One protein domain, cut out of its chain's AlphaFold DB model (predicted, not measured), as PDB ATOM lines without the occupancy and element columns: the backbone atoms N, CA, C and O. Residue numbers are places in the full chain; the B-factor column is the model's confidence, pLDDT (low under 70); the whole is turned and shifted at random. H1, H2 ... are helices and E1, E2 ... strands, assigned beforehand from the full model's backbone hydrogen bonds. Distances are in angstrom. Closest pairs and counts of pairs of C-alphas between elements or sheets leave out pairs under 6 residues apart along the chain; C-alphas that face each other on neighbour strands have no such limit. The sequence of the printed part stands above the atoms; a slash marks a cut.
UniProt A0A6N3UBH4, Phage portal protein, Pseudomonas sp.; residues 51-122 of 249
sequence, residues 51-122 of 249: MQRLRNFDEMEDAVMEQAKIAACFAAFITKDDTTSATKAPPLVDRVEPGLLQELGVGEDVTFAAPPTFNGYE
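This is residues 51 to 122 of the 249 residues of the protein "Phage portal protein" of Pseudomonas sp. (UniProt A0A6N3UBH4). One long helix, H1, runs into a two-stranded hairpin, E1 and E2, with a wide open loop between its strands, and the last residues, 113 to 122, fold back beside the helix. Residues 51 to 59 of H1 stick out at one end. The printed part has 72 residues, with one named helix and two named strands in the order H1, E1, E2; the sheet has the order E1 - E2 and is antiparallel. The class is mixed, helices and strands, with 32 of the 72 residues in named elements. The whole is extended, a rod spanning 57 by 21 by 21 A, with a radius of gyration of the C-alphas of 17.7 A.

H1, residues 51 to 72, has every O i to N i+4 pair within hydrogen-bond range. A tight link of 3 residues joins it to E1, residues 76 to 80. E1 and E2, residues 108 to 112, form a hairpin of antiparallel neighbours, their directions 149 degrees apart. The C-alphas of Ile 78 and Val 110 face each other at 5.1 A. N 77 and O 111 are 3.0 A apart, and N 109 and O 79 are 3.2 A apart, both within hydrogen-bond range. H1 and E2 are apart.

H1 begins with C-alpha 51 at (139.304, -6.855, 13.458) and measures 31.8 A from first to last C-alpha. E1 measures 12.6 A. E2 measures 13.1 A and ends with C-alpha 112 at (117.175, 13.425, 39.546).

The two C-alphas farthest apart, those of Met 51 and Thr 84, are 57.5 A apart. The printed part has no cut. The link from E1 to E2, residues 81 to 107, is long. The mean pLDDT of the printed part is 70.9, and residues 73 to 115 are under 70.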
ATOM      1  N   MET A  51     139.886  -6.069  12.366       96.19
ATOM      2  CA  MET A  51     139.304  -6.855  13.458       96.19
ATOM      3  C   MET A  51     139.186  -6.075  14.774       96.19
ATOM      4  O   MET A  51     138.123  -6.063  15.385       96.19
ATOM      5  N   GLN A  52     140.249  -5.381  15.195       95.62
ATOM      6  CA  GLN A  52     140.214  -4.570  16.420       95.62
ATOM      7  C   GLN A  52     139.256  -3.380  16.294       95.62
ATOM      8  O   GLN A  52     138.575  -3.037  17.249       95.62
ATOM      9  N   ARG A  53     139.174  -2.763  15.109       94.69
ATOM     10  CA  ARG A  53     138.266  -1.635  14.868       94.69
ATOM     11  C   ARG A  53     136.808  -2.076  14.870       94.69
ATOM     12  O   ARG A  53     135.995  -1.372  15.443       94.69
ATOM     13  N   LEU A  54     136.509  -3.227  14.269       95.56
ATOM     14  CA  LEU A  54     135.175  -3.828  14.294       95.56
ATOM     15  C   LEU A  54     134.737  -4.124  15.726       95.56
ATOM     16  O   LEU A  54     133.645  -3.731  16.107       95.56
ATOM     17  N   ARG A  55     135.612  -4.734  16.532       96.31
ATOM     18  CA  ARG A  55     135.317  -5.000  17.944       96.31
ATOM     19  C   ARG A  55     135.072  -3.718  18.740       96.31
ATOM     20  O   ARG A  55     134.101  -3.637  19.471       96.31
ATOM     21  N   ASN A  56     135.935  -2.715  18.593       94.75
ATOM     22  CA  ASN A  56     135.766  -1.454  19.318       94.75
ATOM     23  C   ASN A  56     134.506  -0.696  18.876       94.75
ATOM     24  O   ASN A  56     133.935   0.043  19.669       94.75
ATOM     25  N   PHE A  57     134.112  -0.836  17.607       95.38
ATOM     26  CA  PHE A  57     132.880  -0.257  17.090       95.38
ATOM     27  C   PHE A  57     131.656  -0.934  17.720       95.38
ATOM     28  O   PHE A  57     130.823  -0.230  18.274       95.38
ATOM     29  N   ASP A  58     131.620  -2.269  17.736       95.94
ATOM     30  CA  ASP A  58     130.582  -3.084  18.391       95.94
ATOM     31  C   ASP A  58     130.440  -2.744  19.890       95.94
ATOM     32  O   ASP A  58     129.364  -2.377  20.356       95.94
ATOM     33  N   GLU A  59     131.558  -2.712  20.628       95.12
ATOM     34  CA  GLU A  59     131.578  -2.327  22.050       95.12
ATOM     35  C   GLU A  59     131.055  -0.894  22.280       95.12
ATOM     36  O   GLU A  59     130.422  -0.611  23.299       95.12
ATOM     37  N   MET A  60     131.299   0.026  21.340       92.06
ATOM     38  CA  MET A  60     130.785   1.395  21.427       92.06
ATOM     39  C   MET A  60     129.283   1.472  21.126       92.06
ATOM     40  O   MET A  60     128.582   2.249  21.772       92.06
ATOM     41  N   GLU A  61     128.775   0.699  20.165       92.31
ATOM     42  CA  GLU A  61     127.334   0.634  19.885       92.31
ATOM     43  C   GLU A  61     126.562   0.132  21.105       92.31
ATOM     44  O   GLU A  61     125.573   0.754  21.507       92.31
ATOM     45  N   ASP A  62     127.067  -0.915  21.756       92.38
ATOM     46  CA  ASP A  62     126.505  -1.435  23.000       92.38
ATOM     47  C   ASP A  62     126.526  -0.392  24.124       92.38
ATOM     48  O   ASP A  62     125.500  -0.169  24.775       92.38
ATOM     49  N   ALA A  63     127.648   0.309  24.313       90.31
ATOM     50  CA  ALA A  63     127.770   1.349  25.334       90.31
ATOM     51  C   ALA A  63     126.801   2.519  25.099       90.31
ATOM     52  O   ALA A  63     126.193   3.025  26.045       90.31
ATOM     53  N   VAL A  64     126.612   2.942  23.845       89.25
ATOM     54  CA  VAL A  64     125.654   4.003  23.490       89.25
ATOM     55  C   VAL A  64     124.216   3.537  23.722       89.25
ATOM     56  O   VAL A  64     123.402   4.297  24.253       89.25
ATOM     57  N   MET A  65     123.890   2.285  23.388       87.88
ATOM     58  CA  MET A  65     122.578   1.710  23.689       87.88
ATOM     59  C   MET A  65     122.325   1.593  25.197       87.88
ATOM     60  O   MET A  65     121.217   1.872  25.657       87.88
ATOM     61  N   GLU A  66     123.325   1.192  25.980       87.38
ATOM     62  CA  GLU A  66     123.233   1.112  27.440       87.38
ATOM     63  C   GLU A  66     123.063   2.497  28.065       87.38
ATOM     64  O   GLU A  66     122.170   2.697  28.888       87.38
ATOM     65  N   GLN A  67     123.824   3.489  27.604       84.38
ATOM     66  CA  GLN A  67     123.661   4.876  28.021       84.38
ATOM     67  C   GLN A  67     122.260   5.405  27.697       84.38
ATOM     68  O   GLN A  67     121.658   6.066  28.538       84.38
ATOM     69  N   ALA A  68     121.715   5.099  26.516       83.38
ATOM     70  CA  ALA A  68     120.356   5.490  26.149       83.38
ATOM     71  C   ALA A  68     119.302   4.825  27.052       83.38
ATOM     72  O   ALA A  68     118.338   5.478  27.451       83.38
ATOM     73  N   LYS A  69     119.500   3.554  27.432       83.12
ATOM     74  CA  LYS A  69     118.642   2.855  28.404       83.12
ATOM     75  C   LYS A  69     118.720   3.501  29.786       83.12
ATOM     76  O   LYS A  69     117.679   3.783  30.365       83.12
ATOM     77  N   ILE A  70     119.925   3.789  30.286       79.50
ATOM     78  CA  ILE A  70     120.136   4.476  31.571       79.50
ATOM     79  C   ILE A  70     119.537   5.885  31.531       79.50
ATOM     80  O   ILE A  70     118.925   6.312  32.500       79.50
ATOM     81  N   ALA A  71     119.658   6.595  30.408       77.12
ATOM     82  CA  ALA A  71     119.056   7.910  30.226       77.12
ATOM     83  C   ALA A  71     117.526   7.877  30.181       77.12
ATOM     84  O   ALA A  71     116.885   8.820  30.636       77.12
ATOM     85  N   ALA A  72     116.940   6.795  29.668       74.25
ATOM     86  CA  ALA A  72     115.503   6.559  29.736       74.25
ATOM     87  C   ALA A  72     115.041   6.119  31.140       74.25
ATOM     88  O   ALA A  72     113.871   6.304  31.489       74.25
ATOM     89  N   CYS A  73     115.933   5.553  31.958       68.50
ATOM     90  CA  CYS A  73     115.665   5.290  33.365       68.50
ATOM     91  C   CYS A  73     115.612   6.610  34.145       68.50
ATOM     92  O   CYS A  73     116.635   7.236  34.411       68.50
ATOM     93  N   PHE A  74     114.416   7.016  34.571       60.62
ATOM     94  CA  PHE A  74     114.260   8.063  35.579       60.62
ATOM     95  C   PHE A  74     114.875   7.580  36.903       60.62
ATOM     96  O   PHE A  74     114.243   6.841  37.653       60.62
ATOM     97  N   ALA A  75     116.124   7.956  37.179       56.44
ATOM     98  CA  ALA A  75     116.796   7.629  38.432       56.44
ATOM     99  C   ALA A  75     116.499   8.716  39.478       56.44
ATOM    100  O   ALA A  75     117.000   9.837  39.388       56.44
ATOM    101  N   ALA A  76     115.657   8.371  40.451       55.31
ATOM    102  CA  ALA A  76     115.360   9.169  41.632       55.31
ATOM    103  C   ALA A  76     116.274   8.725  42.785       55.31
ATOM    104  O   ALA A  76     116.199   7.578  43.225       55.31
ATOM    105  N   PHE A  77     117.150   9.604  43.274       58.19
ATOM    106  CA  PHE A  77     117.956   9.326  44.465       58.19
ATOM    107  C   PHE A  77     117.202   9.772  45.710       58.19
ATOM    108  O   PHE A  77     116.890  10.951  45.829       58.19
ATOM    109  N   ILE A  78     116.949   8.835  46.626       56.50
ATOM    110  CA  ILE A  78     116.300   9.083  47.916       56.50
ATOM    111  C   ILE A  78     117.361   9.529  48.927       56.50
ATOM    112  O   ILE A  78     118.175   8.717  49.373       56.50
ATOM    113  N   THR A  79     117.355  10.802  49.314       57.47
ATOM    114  CA  THR A  79     118.157  11.297  50.445       57.47
ATOM    115  C   THR A  79     117.319  11.294  51.717       57.47
ATOM    116  O   THR A  79     116.301  11.976  51.769       57.47
ATOM    117  N   LYS A  80     117.739  10.528  52.734       56.84
ATOM    118  CA  LYS A  80     117.108  10.504  54.064       56.84
ATOM    119  C   LYS A  80     117.729  11.544  54.985       56.84
ATOM    120  O   LYS A  80     118.951  11.612  55.090       56.84
ATOM    121  N   ASP A  81     116.879  12.267  55.704       54.69
ATOM    122  CA  ASP A  81     117.293  13.119  56.815       54.69
ATOM    123  C   ASP A  81     117.598  12.267  58.067       54.69
ATOM    124  O   ASP A  81     116.812  11.396  58.455       54.69
ATOM    125  N   ASP A  82     118.739  12.509  58.719       55.72
ATOM    126  CA  ASP A  82     119.332  11.659  59.780       55.72
ATOM    127  C   ASP A  82     118.594  11.743  61.143       55.72
ATOM    128  O   ASP A  82     119.091  11.320  62.183       55.72
ATOM    129  N   THR A  83     117.391  12.325  61.173       53.75
ATOM    130  CA  THR A  83     116.686  12.700  62.414       53.75
ATOM    131  C   THR A  83     115.512  11.798  62.796       53.75
ATOM    132  O   THR A  83     114.929  11.991  63.865       53.75
ATOM    133  N   THR A  84     115.190  10.764  62.009       50.28
ATOM    134  CA  THR A  84     114.051   9.877  62.316       50.28
ATOM    135  C   THR A  84     114.408   8.394  62.242       50.28
ATOM    136  O   THR A  84     114.520   7.805  61.169       50.28
ATOM    137  N   SER A  85     114.523   7.759  63.413       48.97
ATOM    138  CA  SER A  85     114.700   6.310  63.588       48.97
ATOM    139  C   SER A  85     113.440   5.532  63.176       48.97
ATOM    140  O   SER A  85     112.658   5.090  64.019       48.97
ATOM    141  N   ALA A  86     113.215   5.363  61.872       50.88
ATOM    142  CA  ALA A  86     112.125   4.546  61.347       50.88
ATOM    143  C   ALA A  86     112.437   3.042  61.491       50.88
ATOM    144  O   ALA A  86     113.450   2.541  61.007       50.88
ATOM    145  N   THR A  87     111.538   2.294  62.137       49.75
ATOM    146  CA  THR A  87     111.720   0.883  62.545       49.75
ATOM    147  C   THR A  87     111.481  -0.149  61.431       49.75
ATOM    148  O   THR A  87     111.383  -1.345  61.700       49.75
ATOM    149  N   LYS A  88     111.396   0.275  60.170       51.16
ATOM    150  CA  LYS A  88     111.384  -0.611  58.997       51.16
ATOM    151  C   LYS A  88     111.908   0.172  57.801       51.16
ATOM    152  O   LYS A  88     111.216   1.041  57.285       51.16
ATOM    153  N   ALA A  89     113.133  -0.128  57.380       55.91
ATOM    154  CA  ALA A  89     113.621   0.338  56.093       55.91
ATOM    155  C   ALA A  89     112.772  -0.334  54.996       55.91
ATOM    156  O   ALA A  89     112.695  -1.567  54.989       55.91
ATOM    157  N   PRO A  90     112.113   0.421  54.096       55.84
ATOM    158  CA  PRO A  90     111.608  -0.175  52.869       55.84
ATOM    159  C   PRO A  90     112.787  -0.819  52.120       55.84
ATOM    160  O   PRO A  90     113.919  -0.335  52.251       55.84
ATOM    161  N   PRO A  91     112.570  -1.933  51.395       58.09
ATOM    162  CA  PRO A  91     113.649  -2.586  50.665       58.09
ATOM    163  C   PRO A  91     114.294  -1.575  49.713       58.09
ATOM    164  O   PRO A  91     113.584  -0.875  48.987       58.09
ATOM    165  N   LEU A  92     115.630  -1.481  49.745       60.12
ATOM    166  CA  LEU A  92     116.365  -0.736  48.726       60.12
ATOM    167  C   LEU A  92     115.943  -1.276  47.360       60.12
ATOM    168  O   LEU A  92     115.831  -2.489  47.168       60.12
ATOM    169  N   VAL A  93     115.709  -0.370  46.418       60.00
ATOM    170  CA  VAL A  93     115.481  -0.761  45.034       60.00
ATOM    171  C   VAL A  93     116.779  -1.339  44.495       60.00
ATOM    172  O   VAL A  93     117.733  -0.614  44.238       60.00
ATOM    173  N   ASP A  94     116.801  -2.657  44.338       63.59
ATOM    174  CA  ASP A  94     117.952  -3.397  43.811       63.59
ATOM    175  C   ASP A  94     118.037  -3.296  42.271       63.59
ATOM    176  O   ASP A  94     119.017  -3.708  41.654       63.59
ATOM    177  N   ARG A  95     116.997  -2.744  41.621       60.31
ATOM    178  CA  ARG A  95     116.892  -2.646  40.160       60.31
ATOM    179  C   ARG A  95     116.126  -1.407  39.698       60.31
ATOM    180  O   ARG A  95     114.958  -1.237  40.031       60.31
ATOM    181  N   VAL A  96     116.770  -0.574  38.885       65.00
ATOM    182  CA  VAL A  96     116.156   0.614  38.277       65.00
ATOM    183  C   VAL A  96     115.650   0.257  36.878       65.00
ATOM    184  O   VAL A  96     116.424  -0.211  36.044       65.00
ATOM    185  N   GLU A  97     114.360   0.477  36.620       63.84
ATOM    186  CA  GLU A  97     113.720   0.263  35.314       63.84
ATOM    187  C   GLU A  97     113.074   1.575  34.816       63.84
ATOM    188  O   GLU A  97     112.616   2.380  35.636       63.84
ATOM    189  N   PRO A  98     113.029   1.835  33.491       62.41
ATOM    190  CA  PRO A  98     112.388   3.031  32.948       62.41
ATOM    191  C   PRO A  98     110.918   3.138  33.371       62.41
ATOM    192  O   PRO A  98     110.129   2.233  33.112       62.41
ATOM    193  N   GLY A  99     110.541   4.261  33.994       59.22
ATOM    194  CA  GLY A  99     109.164   4.519  34.439       59.22
ATOM    195  C   GLY A  99     108.807   3.996  35.837       59.22
ATOM    196  O   GLY A  99     107.623   3.945  36.168       59.22
ATOM    197  N   LEU A 100     109.791   3.620  36.663       64.50
ATOM    198  CA  LEU A 100     109.557   3.241  38.058       64.50
ATOM    199  C   LEU A 100     109.003   4.430  38.868       64.50
ATOM    200  O   LEU A 100     109.671   5.449  39.035       64.50
ATOM    201  N   LEU A 101     107.787   4.281  39.399       55.75
ATOM    202  CA  LEU A 101     107.182   5.204  40.362       55.75
ATOM    203  C   LEU A 101     107.269   4.573  41.754       55.75
ATOM    204  O   LEU A 101     106.674   3.521  41.987       55.75
ATOM    205  N   GLN A 102     108.004   5.204  42.669       64.88
ATOM    206  CA  GLN A 102     108.135   4.743  44.049       64.88
ATOM    207  C   GLN A 102     107.627   5.795  45.032       64.88
ATOM    208  O   GLN A 102     107.882   6.987  44.879       64.88
ATOM    209  N   GLU A 103     106.899   5.327  46.042       60.16
ATOM    210  CA  GLU A 103     106.391   6.147  47.136       60.16
ATOM    211  C   GLU A 103     107.506   6.405  48.164       60.16
ATOM    212  O   GLU A 103     108.200   5.473  48.581       60.16
ATOM    213  N   LEU A 104     107.695   7.674  48.534       63.62
ATOM    214  CA  LEU A 104     108.763   8.142  49.424       63.62
ATOM    215  C   LEU A 104     108.284   8.226  50.876       63.62
ATOM    216  O   LEU A 104     107.123   8.538  51.149       63.62
ATOM    217  N   GLY A 105     109.199   7.988  51.814       65.25
ATOM    218  CA  GLY A 105     108.992   8.220  53.240       65.25
ATOM    219  C   GLY A 105     108.965   9.708  53.614       65.25
ATOM    220  O   GLY A 105     109.390  10.586  52.866       65.25
ATOM    221  N   VAL A 106     108.475  10.017  54.816       58.84
ATOM    222  CA  VAL A 106     108.455  11.395  55.336       58.84
ATOM    223  C   VAL A 106     109.892  11.880  55.577       58.84
ATOM    224  O   VAL A 106     110.617  11.257  56.349       58.84
ATOM    225  N   GLY A 107     110.285  12.989  54.937       65.50
ATOM    226  CA  GLY A 107     111.644  13.555  55.017       65.50
ATOM    227  C   GLY A 107     112.628  13.023  53.967       65.50
ATOM    228  O   GLY A 107     113.818  13.312  54.052       65.50
ATOM    229  N   GLU A 108     112.152  12.242  52.994       66.38
ATOM    230  CA  GLU A 108     112.936  11.797  51.843       66.38
ATOM    231  C   GLU A 108     112.777  12.769  50.665       66.38
ATOM    232  O   GLU A 108     111.656  13.052  50.244       66.38
ATOM    233  N   ASP A 109     113.894  13.268  50.127       64.12
ATOM    234  CA  ASP A 109     113.907  14.089  48.905       64.12
ATOM    235  C   ASP A 109     114.397  13.271  47.705       64.12
ATOM    236  O   ASP A 109     115.199  12.345  47.860       64.12
ATOM    237  N   VAL A 110     113.901  13.614  46.512       62.59
ATOM    238  CA  VAL A 110     114.285  12.993  45.244       62.59
ATOM    239  C   VAL A 110     115.091  13.970  44.418       62.59
ATOM    240  O   VAL A 110     114.572  14.939  43.866       62.59
ATOM    241  N   THR A 111     116.369  13.648  44.244       65.50
ATOM    242  CA  THR A 111     117.199  14.316  43.243       65.50
ATOM    243  C   THR A 111     117.275  13.457  41.989       65.50
ATOM    244  O   THR A 111     117.563  12.262  42.044       65.50
ATOM    245  N   PHE A 112     116.987  14.064  40.841       65.31
ATOM    246  CA  PHE A 112     117.175  13.425  39.546       65.31
ATOM    247  C   PHE A 112     118.599  13.704  39.078       65.31
ATOM    248  O   PHE A 112     118.954  14.859  38.828       65.31
ATOM    249  N   ALA A 113     119.428  12.667  38.940       65.56
ATOM    250  CA  ALA A 113     120.676  12.839  38.207       65.56
ATOM    251  C   ALA A 113     120.349  12.891  36.715       65.56
ATOM    252  O   ALA A 113     119.714  11.981  36.188       65.56
ATOM    253  N   ALA A 114     120.793  13.942  36.030       68.88
ATOM    254  CA  ALA A 114     120.802  13.959  34.576       68.88
ATOM    255  C   ALA A 114     121.996  13.113  34.104       68.88
ATOM    256  O   ALA A 114     123.141  13.502  34.362       68.88
ATOM    257  N   PRO A 115     121.778  11.959  33.451       68.00
ATOM    258  CA  PRO A 115     122.886  11.189  32.915       68.00
ATOM    259  C   PRO A 115     123.617  12.027  31.857       68.00
ATOM    260  O   PRO A 115     122.972  12.760  31.100       68.00
ATOM    261  N   PRO A 116     124.959  11.951  31.791       70.75
ATOM    262  CA  PRO A 116     125.712  12.666  30.773       70.75
ATOM    263  C   PRO A 116     125.235  12.205  29.396       70.75
ATOM    264  O   PRO A 116     125.109  11.006  29.157       70.75
ATOM    265  N   THR A 117     124.955  13.140  28.491       70.56
ATOM    266  CA  THR A 117     124.508  12.834  27.128       70.56
ATOM    267  C   THR A 117     125.709  12.740  26.192       70.56
ATOM    268  O   THR A 117     126.515  13.666  26.087       70.56
ATOM    269  N   PHE A 118     125.851  11.615  25.489       76.62
ATOM    270  CA  PHE A 118     126.839  11.479  24.421       76.62
ATOM    271  C   PHE A 118     126.194  11.838  23.081       76.62
ATOM    272  O   PHE A 118     125.426  11.064  22.522       76.62
ATOM    273  N   ASN A 119     126.511  13.021  22.555       76.25
ATOM    274  CA  ASN A 119     125.926  13.522  21.305       76.25
ATOM    275  C   ASN A 119     126.836  13.310  20.073       76.25
ATOM    276  O   ASN A 119     126.633  13.921  19.030       76.25
ATOM    277  N   GLY A 120     127.892  12.497  20.209       85.31
ATOM    278  CA  GLY A 120     128.972  12.348  19.224       85.31
ATOM    279  C   GLY A 120     128.978  11.026  18.453       85.31
ATOM    280  O   GLY A 120     129.974  10.724  17.797       85.31
ATOM    281  N   TYR A 121     127.911  10.225  18.539       88.38
ATOM    282  CA  TYR A 121     127.887   8.886  17.944       88.38
ATOM    283  C   TYR A 121     127.957   8.917  16.417       88.38
ATOM    284  O   TYR A 121     128.771   8.198  15.851       88.38
ATOM    285  N   GLU A 122     127.188   9.775  15.743       90.12
ATOM    286  CA  GLU A 122     127.192   9.838  14.275       90.12
ATOM    287  C   GLU A 122     128.587  10.183  13.699       90.12
ATOM    288  O   GLU A 122     129.078   9.415  12.870       90.12
TER     289      GLU A 122